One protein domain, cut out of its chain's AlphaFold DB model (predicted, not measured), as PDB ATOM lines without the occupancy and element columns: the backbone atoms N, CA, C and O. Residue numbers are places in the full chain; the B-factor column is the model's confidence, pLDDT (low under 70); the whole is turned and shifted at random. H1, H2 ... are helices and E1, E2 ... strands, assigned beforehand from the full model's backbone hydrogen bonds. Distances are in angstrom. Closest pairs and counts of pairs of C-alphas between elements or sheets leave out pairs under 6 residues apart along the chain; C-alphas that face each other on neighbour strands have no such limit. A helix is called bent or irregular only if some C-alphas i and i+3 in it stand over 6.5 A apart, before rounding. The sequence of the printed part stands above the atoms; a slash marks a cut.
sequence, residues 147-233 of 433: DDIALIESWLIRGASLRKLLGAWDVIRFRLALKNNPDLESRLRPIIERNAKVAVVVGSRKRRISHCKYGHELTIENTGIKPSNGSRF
ATOM      1  N   ASP A 147     -20.124  28.194 -26.125       96.12
ATOM      2  CA  ASP A 147     -20.615  28.742 -27.392       96.12
ATOM      3  C   ASP A 147     -21.882  28.026 -27.878       96.12
ATOM      4  O   ASP A 147     -22.837  28.680 -28.296       96.12
ATOM      5  N   ASP A 148     -21.945  26.693 -27.751       96.56
ATOM      6  CA  ASP A 148     -23.153  25.924 -28.067       96.56
ATOM      7  C   ASP A 148     -24.322  26.355 -27.168       96.56
ATOM      8  O   ASP A 148     -25.449  26.517 -27.640       96.56
ATOM      9  N   ILE A 149     -24.070  26.556 -25.869       97.06
ATOM     10  CA  ILE A 149     -25.093  26.998 -24.913       97.06
ATOM     11  C   ILE A 149     -25.585  28.404 -25.272       97.06
ATOM     12  O   ILE A 149     -26.798  28.619 -25.316       97.06
ATOM     13  N   ALA A 150     -24.674  29.334 -25.572       96.56
ATOM     14  CA  ALA A 150     -25.010  30.697 -25.974       96.56
ATOM     15  C   ALA A 150     -25.810  30.723 -27.287       96.56
ATOM     16  O   ALA A 150     -26.808  31.442 -27.406       96.56
ATOM     17  N   LEU A 151     -25.434  29.883 -28.256       96.00
ATOM     18  CA  LEU A 151     -26.163  29.737 -29.511       96.00
ATOM     19  C   LEU A 151     -27.580  29.212 -29.262       96.00
ATOM     20  O   LEU A 151     -28.544  29.827 -29.720       96.00
ATOM     21  N   ILE A 152     -27.731  28.122 -28.502       96.25
ATOM     22  CA  ILE A 152     -29.045  27.559 -28.150       96.25
ATOM     23  C   ILE A 152     -29.905  28.606 -27.446       96.25
ATOM     24  O   ILE A 152     -31.065  28.793 -27.812       96.25
ATOM     25  N   GLU A 153     -29.343  29.307 -26.464       96.69
ATOM     26  CA  GLU A 153     -30.023  30.371 -25.736       96.69
ATOM     27  C   GLU A 153     -30.532  31.473 -26.674       96.69
ATOM     28  O   GLU A 153     -31.712  31.824 -26.615       96.69
ATOM     29  N   SER A 154     -29.693  31.966 -27.590       95.25
ATOM     30  CA  SER A 154     -30.089  33.017 -28.534       95.25
ATOM     31  C   SER A 154     -31.306  32.614 -29.381       95.25
ATOM     32  O   SER A 154     -32.210  33.417 -29.617       95.25
ATOM     33  N   TRP A 155     -31.387  31.343 -29.781       94.69
ATOM     34  CA  TRP A 155     -32.513  30.810 -30.543       94.69
ATOM     35  C   TRP A 155     -33.759  30.566 -29.692       94.69
ATOM     36  O   TRP A 155     -34.880  30.766 -30.169       94.69
ATOM     37  N   LEU A 156     -33.587  30.166 -28.431       94.38
ATOM     38  CA  LEU A 156     -34.691  30.083 -27.476       94.38
ATOM     39  C   LEU A 156     -35.297  31.472 -27.231       94.38
ATOM     40  O   LEU A 156     -36.516  31.613 -27.262       94.38
ATOM     41  N   ILE A 157     -34.485  32.516 -27.081       93.56
ATOM     42  CA  ILE A 157     -34.986  33.891 -26.926       93.56
ATOM     43  C   ILE A 157     -35.796  34.328 -28.162       93.56
ATOM     44  O   ILE A 157     -36.832  34.973 -28.025       93.56
ATOM     45  N   ARG A 158     -35.407  33.878 -29.364       91.19
ATOM     46  CA  ARG A 158     -36.139  34.103 -30.631       91.19
ATOM     47  C   ARG A 158     -37.411  33.253 -30.800       91.19
ATOM     48  O   ARG A 158     -37.994  33.228 -31.881       91.19
ATOM     49  N   GLY A 159     -37.841  32.516 -29.777       88.75
ATOM     50  CA  GLY A 159     -39.092  31.750 -29.806       88.75
ATOM     51  C   GLY A 159     -38.989  30.348 -30.420       88.75
ATOM     52  O   GLY A 159     -40.003  29.655 -30.554       88.75
ATOM     53  N   ALA A 160     -37.793  29.878 -30.790       90.81
ATOM     54  CA  ALA A 160     -37.638  28.532 -31.331       90.81
ATOM     55  C   ALA A 160     -37.769  27.464 -30.227       90.81
ATOM     56  O   ALA A 160     -37.332  27.637 -29.091       90.81
ATOM     57  N   SER A 161     -38.391  26.325 -30.547       92.19
ATOM     58  CA  SER A 161     -38.497  25.208 -29.597       92.19
ATOM     59  C   SER A 161     -37.274  24.297 -29.667       92.19
ATOM     60  O   SER A 161     -36.779  24.012 -30.758       92.19
ATOM     61  N   LEU A 162     -36.856  23.745 -28.521       93.94
ATOM     62  CA  LEU A 162     -35.735  22.793 -28.442       93.94
ATOM     63  C   LEU A 162     -35.860  21.637 -29.440       93.94
ATOM     64  O   LEU A 162     -34.874  21.231 -30.037       93.94
ATOM     65  N   ARG A 163     -37.077  21.120 -29.655       89.75
ATOM     66  CA  ARG A 163     -37.323  19.998 -30.575       89.75
ATOM     67  C   ARG A 163     -37.086  20.360 -32.042       89.75
ATOM     68  O   ARG A 163     -36.798  19.474 -32.840       89.75
ATOM     69  N   LYS A 164     -37.275  21.633 -32.404       89.38
ATOM     70  CA  LYS A 164     -37.001  22.138 -33.755       89.38
ATOM     71  C   LYS A 164     -35.512  22.450 -33.917       89.38
ATOM     72  O   LYS A 164     -34.952  22.122 -34.952       89.38
ATOM     73  N   LEU A 165     -34.899  23.024 -32.880       93.19
ATOM     74  CA  LEU A 165     -33.492  23.425 -32.875       93.19
ATOM     75  C   LEU A 165     -32.524  22.241 -32.857       93.19
ATOM     76  O   LEU A 165     -31.517  22.279 -33.551       93.19
ATOM     77  N   LEU A 166     -32.813  21.211 -32.058       94.06
ATOM     78  CA  LEU A 166     -31.826  20.208 -31.664       94.06
ATOM     79  C   LEU A 166     -32.224  18.795 -32.096       94.06
ATOM     80  O   LEU A 166     -33.401  18.418 -32.081       94.06
ATOM     81  N   GLY A 167     -31.218  17.982 -32.422       92.81
ATOM     82  CA  GLY A 167     -31.374  16.535 -32.538       92.81
ATOM     83  C   GLY A 167     -31.691  15.887 -31.185       92.81
ATOM     84  O   GLY A 167     -31.480  16.472 -30.125       92.81
ATOM     85  N   ALA A 168     -32.190  14.647 -31.201       91.75
ATOM     86  CA  ALA A 168     -32.543  13.931 -29.970       91.75
ATOM     87  C   ALA A 168     -31.357  13.813 -28.993       91.75
ATOM     88  O   ALA A 168     -31.545  13.945 -27.784       91.75
ATOM     89  N   TRP A 169     -30.145  13.613 -29.521       92.88
ATOM     90  CA  TRP A 169     -28.923  13.523 -28.725       92.88
ATOM     91  C   TRP A 169     -28.532  14.862 -28.089       92.88
ATOM     92  O   TRP A 169     -28.268  14.927 -26.890       92.88
ATOM     93  N   ASP A 170     -28.602  15.956 -28.846       94.44
ATOM     94  CA  ASP A 170     -28.274  17.290 -28.338       94.44
ATOM     95  C   ASP A 170     -29.294  17.797 -27.314       94.44
ATOM     96  O   ASP A 170     -28.923  18.482 -26.365       94.44
ATOM     97  N   VAL A 171     -30.565  17.380 -27.409       95.06
ATOM     98  CA  VAL A 171     -31.551  17.620 -26.339       95.06
ATOM     99  C   VAL A 171     -31.109  16.968 -25.024       95.06
ATOM    100  O   VAL A 171     -31.314  17.547 -23.955       95.06
ATOM    101  N   ILE A 172     -30.511  15.774 -25.071       94.50
ATOM    102  CA  ILE A 172     -30.002  15.092 -23.873       94.50
ATOM    103  C   ILE A 172     -28.776  15.832 -23.327       94.50
ATOM    104  O   ILE A 172     -28.746  16.123 -22.130       94.50
ATOM    105  N   ARG A 173     -27.811  16.190 -24.190       95.88
ATOM    106  CA  ARG A 173     -26.625  16.983 -23.804       95.88
ATOM    107  C   ARG A 173     -27.030  18.310 -23.160       95.88
ATOM    108  O   ARG A 173     -26.527  18.656 -22.094       95.88
ATOM    109  N   PHE A 174     -28.010  19.001 -23.738       96.75
ATOM    110  CA  PHE A 174     -28.524  20.263 -23.212       96.75
ATOM    111  C   PHE A 174     -29.235  20.097 -21.865       96.75
ATOM    112  O   PHE A 174     -28.985  20.865 -20.943       96.75
ATOM    113  N   ARG A 175     -30.062  19.059 -21.685       95.88
ATOM    114  CA  ARG A 175     -30.675  18.765 -20.374       95.88
ATOM    115  C   ARG A 175     -29.635  18.469 -19.298       95.88
ATOM    116  O   ARG A 175     -29.836  18.852 -18.149       95.88
ATOM    117  N   LEU A 176     -28.548  17.790 -19.661       95.94
ATOM    118  CA  LEU A 176     -27.437  17.549 -18.747       95.94
ATOM    119  C   LEU A 176     -26.730  18.861 -18.380       95.94
ATOM    120  O   LEU A 176     -26.426  19.064 -17.209       95.94
ATOM    121  N   ALA A 177     -26.538  19.765 -19.346       96.31
ATOM    122  CA  ALA A 177     -25.988  21.097 -19.098       96.31
ATOM    123  C   ALA A 177     -26.871  21.925 -18.145       96.31
ATOM    124  O   ALA A 177     -26.342  22.507 -17.204       96.31
ATOM    125  N   LEU A 178     -28.203  21.910 -18.318       97.00
ATOM    126  CA  LEU A 178     -29.139  22.559 -17.384       97.00
ATOM    127  C   LEU A 178     -29.028  21.964 -15.973       97.00
ATOM    128  O   LEU A 178     -28.860  22.698 -15.009       97.00
ATOM    129  N   LYS A 179     -29.027  20.630 -15.859       96.31
ATOM    130  CA  LYS A 179     -28.928  19.944 -14.562       96.31
ATOM    131  C   LYS A 179     -27.638  20.290 -13.808       96.31
ATOM    132  O   LYS A 179     -27.644  20.349 -12.583       96.31
ATOM    133  N   ASN A 180     -26.539  20.485 -14.534       96.44
ATOM    134  CA  ASN A 180     -25.238  20.820 -13.956       96.44
ATOM    135  C   ASN A 180     -25.059  22.328 -13.707       96.44
ATOM    136  O   ASN A 180     -24.067  22.714 -13.095       96.44
ATOM    137  N   ASN A 181     -25.981  23.177 -14.173       97.00
ATOM    138  CA  ASN A 181     -25.899  24.627 -14.036       97.00
ATOM    139  C   ASN A 181     -27.271  25.215 -13.630       97.00
ATOM    140  O   ASN A 181     -28.068  25.591 -14.496       97.00
ATOM    141  N   PRO A 182     -27.561  25.296 -12.314       96.81
ATOM    142  CA  PRO A 182     -28.854  25.758 -11.800       96.81
ATOM    143  C   PRO A 182     -29.242  27.179 -12.230       96.81
ATOM    144  O   PRO A 182     -30.429  27.464 -12.382       96.81
ATOM    145  N   ASP A 183     -28.263  28.061 -12.451       97.25
ATOM    146  CA  ASP A 183     -28.505  29.428 -12.925       97.25
ATOM    147  C   ASP A 183     -29.030  29.430 -14.369       97.25
ATOM    148  O   ASP A 183     -30.093  29.986 -14.668       97.25
ATOM    149  N   LEU A 184     -28.360  28.678 -15.250       96.12
ATOM    150  CA  LEU A 184     -28.805  28.462 -16.627       96.12
ATOM    151  C   LEU A 184     -30.205  27.830 -16.676       96.12
ATOM    152  O   LEU A 184     -31.044  28.218 -17.492       96.12
ATOM    153  N   GLU A 185     -30.468  26.867 -15.791       97.44
ATOM    154  CA  GLU A 185     -31.770  26.223 -15.644       97.44
ATOM    155  C   GLU A 185     -32.868  27.213 -15.246       97.44
ATOM    156  O   GLU A 185     -33.907  27.254 -15.906       97.44
ATOM    157  N   SER A 186     -32.629  28.021 -14.212       96.06
ATOM    158  CA  SER A 186     -33.565  29.043 -13.733       96.06
ATOM    159  C   SER A 186     -33.921  30.044 -14.837       96.06
ATOM    160  O   SER A 186     -35.097  30.335 -15.067       96.06
ATOM    161  N   ARG A 187     -32.914  30.495 -15.594       96.75
ATOM    162  CA  ARG A 187     -33.065  31.476 -16.677       96.75
ATOM    163  C   ARG A 187     -33.789  30.917 -17.905       96.75
ATOM    164  O   ARG A 187     -34.697  31.559 -18.432       96.75
ATOM    165  N   LEU A 188     -33.421  29.719 -18.372       96.50
ATOM    166  CA  LEU A 188     -33.928  29.181 -19.643       96.50
ATOM    167  C   LEU A 188     -35.214  28.362 -19.515       96.50
ATOM    168  O   LEU A 188     -35.970  28.272 -20.485       96.50
ATOM    169  N   ARG A 189     -35.509  27.779 -18.347       95.25
ATOM    170  CA  ARG A 189     -36.735  26.994 -18.126       95.25
ATOM    171  C   ARG A 189     -38.026  27.722 -18.529       95.25
ATOM    172  O   ARG A 189     -38.769  27.136 -19.322       95.25
ATOM    173  N   PRO A 190     -38.302  28.967 -18.089       92.94
ATOM    174  CA  PRO A 190     -39.533  29.658 -18.484       92.94
ATOM    175  C   PRO A 190     -39.619  29.894 -20.002       92.94
ATOM    176  O   PRO A 190     -40.699  29.769 -20.585       92.94
ATOM    177  N   ILE A 191     -38.489  30.158 -20.669       94.12
ATOM    178  CA  ILE A 191     -38.419  30.365 -22.126       94.12
ATOM    179  C   ILE A 191     -38.696  29.053 -22.869       94.12
ATOM    180  O   ILE A 191     -39.507  29.015 -23.795       94.12
ATOM    181  N   ILE A 192     -38.079  27.951 -22.435       93.69
ATOM    182  CA  ILE A 192     -38.286  26.617 -23.014       93.69
ATOM    183  C   ILE A 192     -39.760  26.211 -22.909       93.69
ATOM    184  O   ILE A 192     -40.336  25.726 -23.886       93.69
ATOM    185  N   GLU A 193     -40.383  26.420 -21.748       88.12
ATOM    186  CA  GLU A 193     -41.797  26.110 -21.526       88.12
ATOM    187  C   GLU A 193     -42.720  26.976 -22.389       88.12
ATOM    188  O   GLU A 193     -43.648  26.450 -23.015       88.12
ATOM    189  N   ARG A 194     -42.449  28.284 -22.484       88.19
ATOM    190  CA  ARG A 194     -43.175  29.202 -23.374       88.19
ATOM    191  C   ARG A 194     -43.065  28.758 -24.832       88.19
ATOM    192  O   ARG A 194     -44.089  28.587 -25.492       88.19
ATOM    193  N   ASN A 195     -41.860  28.489 -25.327       90.00
ATOM    194  CA  ASN A 195     -41.641  28.111 -26.725       90.00
ATOM    195  C   ASN A 195     -42.212  26.736 -27.053       90.00
ATOM    196  O   ASN A 195     -42.704  26.521 -28.157       90.00
ATOM    197  N   ALA A 196     -42.186  25.793 -26.107       85.06
ATOM    198  CA  ALA A 196     -42.859  24.510 -26.267       85.06
ATOM    199  C   ALA A 196     -44.377  24.696 -26.417       85.06
ATOM    200  O   ALA A 196     -44.985  24.065 -27.286       85.06
ATOM    201  N   LYS A 197     -44.983  25.600 -25.630       79.88
ATOM    202  CA  LYS A 197     -46.401  25.961 -25.773       79.88
ATOM    203  C   LYS A 197     -46.682  26.577 -27.141       79.88
ATOM    204  O   LYS A 197     -47.535  26.060 -27.862       79.88
ATOM    205  N   VAL A 198     -45.912  27.591 -27.541       81.19
ATOM    206  CA  VAL A 198     -46.042  28.254 -28.852       81.19
ATOM    207  C   VAL A 198     -45.855  27.256 -29.995       81.19
ATOM    208  O   VAL A 198     -46.689  27.187 -30.890       81.19
ATOM    209  N   ALA A 199     -44.842  26.392 -29.950       79.62
ATOM    210  CA  ALA A 199     -44.591  25.402 -30.996       79.62
ATOM    211  C   ALA A 199     -45.698  24.347 -31.111       79.62
ATOM    212  O   ALA A 199     -45.942  23.846 -32.204       79.62
ATOM    213  N   VAL A 200     -46.410  24.011 -30.033       72.75
ATOM    214  CA  VAL A 200     -47.610  23.161 -30.111       72.75
ATOM    215  C   VAL A 200     -48.804  23.947 -30.653       72.75
ATOM    216  O   VAL A 200     -49.600  23.398 -31.429       72.75
ATOM    217  N   VAL A 201     -48.929  25.228 -30.287       67.25
ATOM    218  CA  VAL A 201     -49.941  26.156 -30.821       67.25
ATOM    219  C   VAL A 201     -49.780  26.352 -32.338       67.25
ATOM    220  O   VAL A 201     -50.752  26.256 -33.091       67.25
ATOM    221  N   VAL A 202     -48.544  26.463 -32.808       70.06
ATOM    222  CA  VAL A 202     -48.196  26.650 -34.217       70.06
ATOM    223  C   VAL A 202     -48.075  25.307 -34.953       70.06
ATOM    224  O   VAL A 202     -48.539  25.161 -36.069       70.06
ATOM    225  N   GLY A 203     -47.496  24.257 -34.383       61.69
ATOM    226  CA  GLY A 203     -47.181  23.017 -35.113       61.69
ATOM    227  C   GLY A 203     -48.368  22.085 -35.375       61.69
ATOM    228  O   GLY A 203     -48.342  21.295 -36.319       61.69
ATOM    229  N   SER A 204     -49.429  22.142 -34.569       56.56
ATOM    230  CA  SER A 204     -50.545  21.215 -34.768       56.56
ATOM    231  C   SER A 204     -51.362  21.631 -35.998       56.56
ATOM    232  O   SER A 204     -51.833  22.762 -36.060       56.56
ATOM    233  N   ARG A 205     -51.628  20.711 -36.943       51.69
ATOM    234  CA  ARG A 205     -52.595  20.902 -38.058       51.69
ATOM    235  C   ARG A 205     -53.985  21.393 -37.597       51.69
ATOM    236  O   ARG A 205     -54.801  21.801 -38.411       51.69
ATOM    237  N   LYS A 206     -54.244  21.402 -36.285       52.72
ATOM    238  CA  LYS A 206     -55.388  22.031 -35.619       52.72
ATOM    239  C   LYS A 206     -55.181  23.534 -35.336       52.72
ATOM    240  O   LYS A 206     -55.843  24.051 -34.442       52.72
ATOM    241  N   ARG A 207     -54.311  24.244 -36.080       53.62
ATOM    242  CA  ARG A 207     -54.099  25.713 -35.992       53.62
ATOM    243  C   ARG A 207     -55.401  26.518 -35.985       53.62
ATOM    244  O   ARG A 207     -55.440  27.592 -35.416       53.62
ATOM    245  N   ARG A 208     -56.478  25.985 -36.568       57.94
ATOM    246  CA  ARG A 208     -57.779  26.665 -36.647       57.94
ATOM    247  C   ARG A 208     -58.692  26.456 -35.436       57.94
ATOM    248  O   ARG A 208     -59.823  26.919 -35.451       57.94
ATOM    249  N   ILE A 209     -58.259  25.715 -34.417       69.19
ATOM    250  CA  ILE A 209     -59.072  25.494 -33.220       69.19
ATOM    251  C   ILE A 209     -58.680  26.549 -32.180       69.19
ATOM    252  O   ILE A 209     -57.832  26.294 -31.328       69.19
ATOM    253  N   SER A 210     -59.291  27.732 -32.288       81.38
ATOM    254  CA  SER A 210     -59.184  28.829 -31.312       81.38
ATOM    255  C   SER A 210     -59.958  28.545 -30.024       81.38
ATOM    256  O   SER A 210     -59.686  29.146 -28.998       81.38
ATOM    257  N   HIS A 211     -60.894  27.592 -30.046       83.50
ATOM    258  CA  HIS A 211     -61.764  27.274 -28.918       83.50
ATOM    259  C   HIS A 211     -61.859  25.766 -28.695       83.50
ATOM    260  O   HIS A 211     -61.813  24.966 -29.629       83.50
ATOM    261  N   CYS A 212     -62.017  25.335 -27.450       86.12
ATOM    262  CA  CYS A 212     -62.178  23.920 -27.139       86.12
ATOM    263  C   CYS A 212     -63.547  23.376 -27.587       86.12
ATOM    264  O   CYS A 212     -64.423  24.114 -28.032       86.12
ATOM    265  N   LYS A 213     -63.782  22.066 -27.408       80.62
ATOM    266  CA  LYS A 213     -65.070  21.425 -27.749       80.62
ATOM    267  C   LYS A 213     -66.276  22.073 -27.049       80.62
ATOM    268  O   LYS A 213     -67.384  21.893 -27.523       80.62
ATOM    269  N   TYR A 214     -66.073  22.796 -25.950       77.94
ATOM    270  CA  TYR A 214     -67.131  23.458 -25.183       77.94
ATOM    271  C   TYR A 214     -67.188  24.976 -25.399       77.94
ATOM    272  O   TYR A 214     -67.922  25.647 -24.692       77.94
ATOM    273  N   GLY A 215     -66.417  25.517 -26.346       82.88
ATOM    274  CA  GLY A 215     -66.466  26.942 -26.669       82.88
ATOM    275  C   GLY A 215     -65.619  27.856 -25.788       82.88
ATOM    276  O   GLY A 215     -65.701  29.058 -25.964       82.88
ATOM    277  N   HIS A 216     -64.786  27.334 -24.881       87.56
ATOM    278  CA  HIS A 216     -63.805  28.177 -24.185       87.56
ATOM    279  C   HIS A 216     -62.623  28.484 -25.095       87.56
ATOM    280  O   HIS A 216     -62.073  27.558 -25.703       87.56
ATOM    281  N   GLU A 217     -62.212  29.743 -25.123       86.12
ATOM    282  CA  GLU A 217     -61.052  30.211 -25.867       86.12
ATOM    283  C   GLU A 217     -59.768  29.517 -25.387       86.12
ATOM    284  O   GLU A 217     -59.526  29.359 -24.189       86.12
ATOM    285  N   LEU A 218     -58.962  29.039 -26.332       85.44
ATOM    286  CA  LEU A 218     -57.683  28.372 -26.105       85.44
ATOM    287  C   LEU A 218     -56.543  29.394 -26.157       85.44
ATOM    288  O   LEU A 218     -55.644  29.291 -26.993       85.44
ATOM    289  N   THR A 219     -56.567  30.349 -25.229       85.62
ATOM    290  CA  THR A 219     -55.462  31.292 -25.007       85.62
ATOM    291  C   THR A 219     -54.227  30.575 -24.442       85.62
ATOM    292  O   THR A 219     -54.289  29.392 -24.079       85.62
ATOM    293  N   ILE A 220     -53.086  31.264 -24.341       78.50
ATOM    294  CA  ILE A 220     -51.858  30.706 -23.744       78.50
ATOM    295  C   ILE A 220     -52.093  30.327 -22.269       78.50
ATOM    296  O   ILE A 220     -51.566  29.321 -21.789       78.50
ATOM    297  N   GLU A 221     -52.937  31.086 -21.576       84.12
ATOM    298  CA  GLU A 221     -53.306  30.920 -20.170       84.12
ATOM    299  C   GLU A 221     -54.343  29.810 -19.979       84.12
ATOM    300  O   GLU A 221     -54.362  29.159 -18.934       84.12
ATOM    301  N   ASN A 222     -55.197  29.572 -20.981       87.62
ATOM    302  CA  ASN A 222     -56.267  28.578 -20.921       87.62
ATOM    303  C   ASN A 222     -55.954  27.268 -21.671       87.62
ATOM    304  O   ASN A 222     -56.765  26.337 -21.700       87.62
ATOM    305  N   THR A 223     -54.767  27.153 -22.260       88.12
ATOM    306  CA  THR A 223     -54.332  25.957 -22.986       88.12
ATOM    307  C   THR A 223     -53.306  25.171 -22.182       88.12
ATOM    308  O   THR A 223     -52.153  25.563 -22.028       88.12
ATOM    309  N   GLY A 224     -53.709  23.991 -21.721       86.44
ATOM    310  CA  GLY A 224     -52.804  22.982 -21.191       86.44
ATOM    311  C   GLY A 224     -52.297  22.066 -22.302       86.44
ATOM    312  O   GLY A 224     -52.995  21.811 -23.286       86.44
ATOM    313  N   ILE A 225     -51.091  21.522 -22.138       81.81
ATOM    314  CA  ILE A 225     -50.525  20.512 -23.039       81.81
ATOM    315  C   ILE A 225     -50.350  19.223 -22.252       81.81
ATOM    316  O   ILE A 225     -49.691  19.207 -21.214       81.81
ATOM    317  N   LYS A 226     -50.958  18.132 -22.724       78.19
ATOM    318  CA  LYS A 226     -50.797  16.827 -22.082       78.19
ATOM    319  C   LYS A 226     -49.358  16.336 -22.278       78.19
ATOM    320  O   LYS A 226     -48.939  16.216 -23.432       78.19
ATOM    321  N   PRO A 227     -48.632  15.966 -21.208       72.06
ATOM    322  CA  PRO A 227     -47.260  15.470 -21.327       72.06
ATOM    323  C   PRO A 227     -47.146  14.204 -22.184       72.06
ATOM    324  O   PRO A 227     -46.160  14.020 -22.887       72.06
ATOM    325  N   SER A 228     -48.172  13.346 -22.153       67.25
ATOM    326  CA  SER A 228     -48.140  12.024 -22.787       67.25
ATOM    327  C   SER A 228     -48.132  12.059 -24.313       67.25
ATOM    328  O   SER A 228     -47.494  11.225 -24.942       67.25
ATOM    329  N   ASN A 229     -48.857  12.995 -24.925       73.25
ATOM    330  CA  ASN A 229     -49.049  13.018 -26.378       73.25
ATOM    331  C   ASN A 229     -48.955  14.421 -26.995       73.25
ATOM    332  O   ASN A 229     -49.230  14.584 -28.182       73.25
ATOM    333  N   GLY A 230     -48.626  15.446 -26.203       72.69
ATOM    334  CA  GLY A 230     -48.547  16.832 -26.664       72.69
ATOM    335  C   GLY A 230     -49.888  17.430 -27.105       72.69
ATOM    336  O   GLY A 230     -49.910  18.498 -27.715       72.69
ATOM    337  N   SER A 231     -51.017  16.761 -26.839       80.06
ATOM    338  CA  SER A 231     -52.334  17.280 -27.218       80.06
ATOM    339  C   SER A 231     -52.748  18.449 -26.326       80.06
ATOM    340  O   SER A 231     -52.538  18.429 -25.110       80.06
ATOM    341  N   ARG A 232     -53.364  19.466 -26.939       81.88
ATOM    342  CA  ARG A 232     -53.954  20.597 -26.217       81.88
ATOM    343  C   ARG A 232     -55.210  20.156 -25.474       81.88
ATOM    344  O   ARG A 232     -56.009  19.376 -26.000       81.88
ATOM    345  N   PHE A 233     -55.417  20.704 -24.289       87.81
ATOM    346  CA  PHE A 233     -56.674  20.622 -23.562       87.81
ATOM    347  C   PHE A 233     -56.991  21.982 -22.938       87.81
ATOM    348  O   PHE A 233     -56.089  22.731 -22.583       87.81
TER     349      PHE A 233
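What this domain is: This is residues 147 to 233 of the 433 residues of an uncharacterized protein of Bradyrhizobium diazoefficiens (UniProt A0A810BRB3). One long, kinked helix, H4, reaches from a helical head, which its first half makes with H1, H2 and H3, out to a far end of loops and one short strand. At that far end lie residues 204 to 222, with no named element, and E1, whose residues 224 to 225 pair antiparallel with residues 232 to 233. The printed part has 87 residues, with four named helices and one named strand in the order H1, H2, H3, H4, E1; the class is mostly helix. The whole is only just loose, close to compact, with a radius of gyration of the C-alphas of 14.6 A, and it is elongated, spanning 45 by 24 by 23 A.

Where its parts are: Find C-alpha 147 at (-20.615, 28.742, -27.392); from there H1 runs through residues 147 to 157, 15.3 A long. H2, residues 162 to 165, is 5.0 A long. H3 covers residues 168 to 180 and measures 18.9 A. Look next at C-alpha 182, at (-28.854, 25.758, -11.800), where H4 begins; it covers residues 182 to 203 and spans 29.8 A. E1, residues 223 to 225, is 6.6 A long and ends at C-alpha 225, at (-50.525, 20.512, -23.039).

How they stand to each other: Start with H1, which touches residues 188 to 195 of H4, at a steep tilt of 49 degrees, the same way; their closest C-alphas, of Leu 156 and Ile 191, are 6.5 A apart. H1 and H2 only just touch, with 3 pairs of C-alphas within 8 A, the closest those of Leu 156 and Leu 162 at 7.4 A. H1 and H3 are close but not clearly touching, about perpendicular at 83 degrees, and their closest C-alphas, of Ile 149 and Phe 174, are 7.7 A apart. H2 is close to but not clearly touching H3, with the C-alphas of Leu 162 and Val 171 closest at 7.0 A. H3 and H4 touch only at the corner by their link, and only just, with 3 pairs of C-alphas within 8 A, the closest those of Leu 178 and Glu 185 at 4.8 A; they run opposite ways at a shallow tilt of 34 degrees, only just short of steep. H4 has a kink of 36 degrees near residue 189, and it is irregular, but only just: C-alphas 187 and 190 are 7.0 A apart. E1 pairs with no named strand and is apart from H1, H2 and H3; its C-alpha nearest to H4 is that of Ile 225, 7.4 A from C-alpha 197. In H1 and H3 every O i to N i+4 pair is within hydrogen-bond range, in H4 16 of 18 are, and H2 is too short for such a pair.

The domain as a whole: The two C-alphas farthest apart, those of Asp 147 and Tyr 214, are 46.9 A apart. The printed part has no cut. The link from H4 to E1, 19 residues, is long; the other links are tight. The mean pLDDT of the printed part is 86.4; look for values under 70 at residue 201, residues 203 to 209 and residue 228.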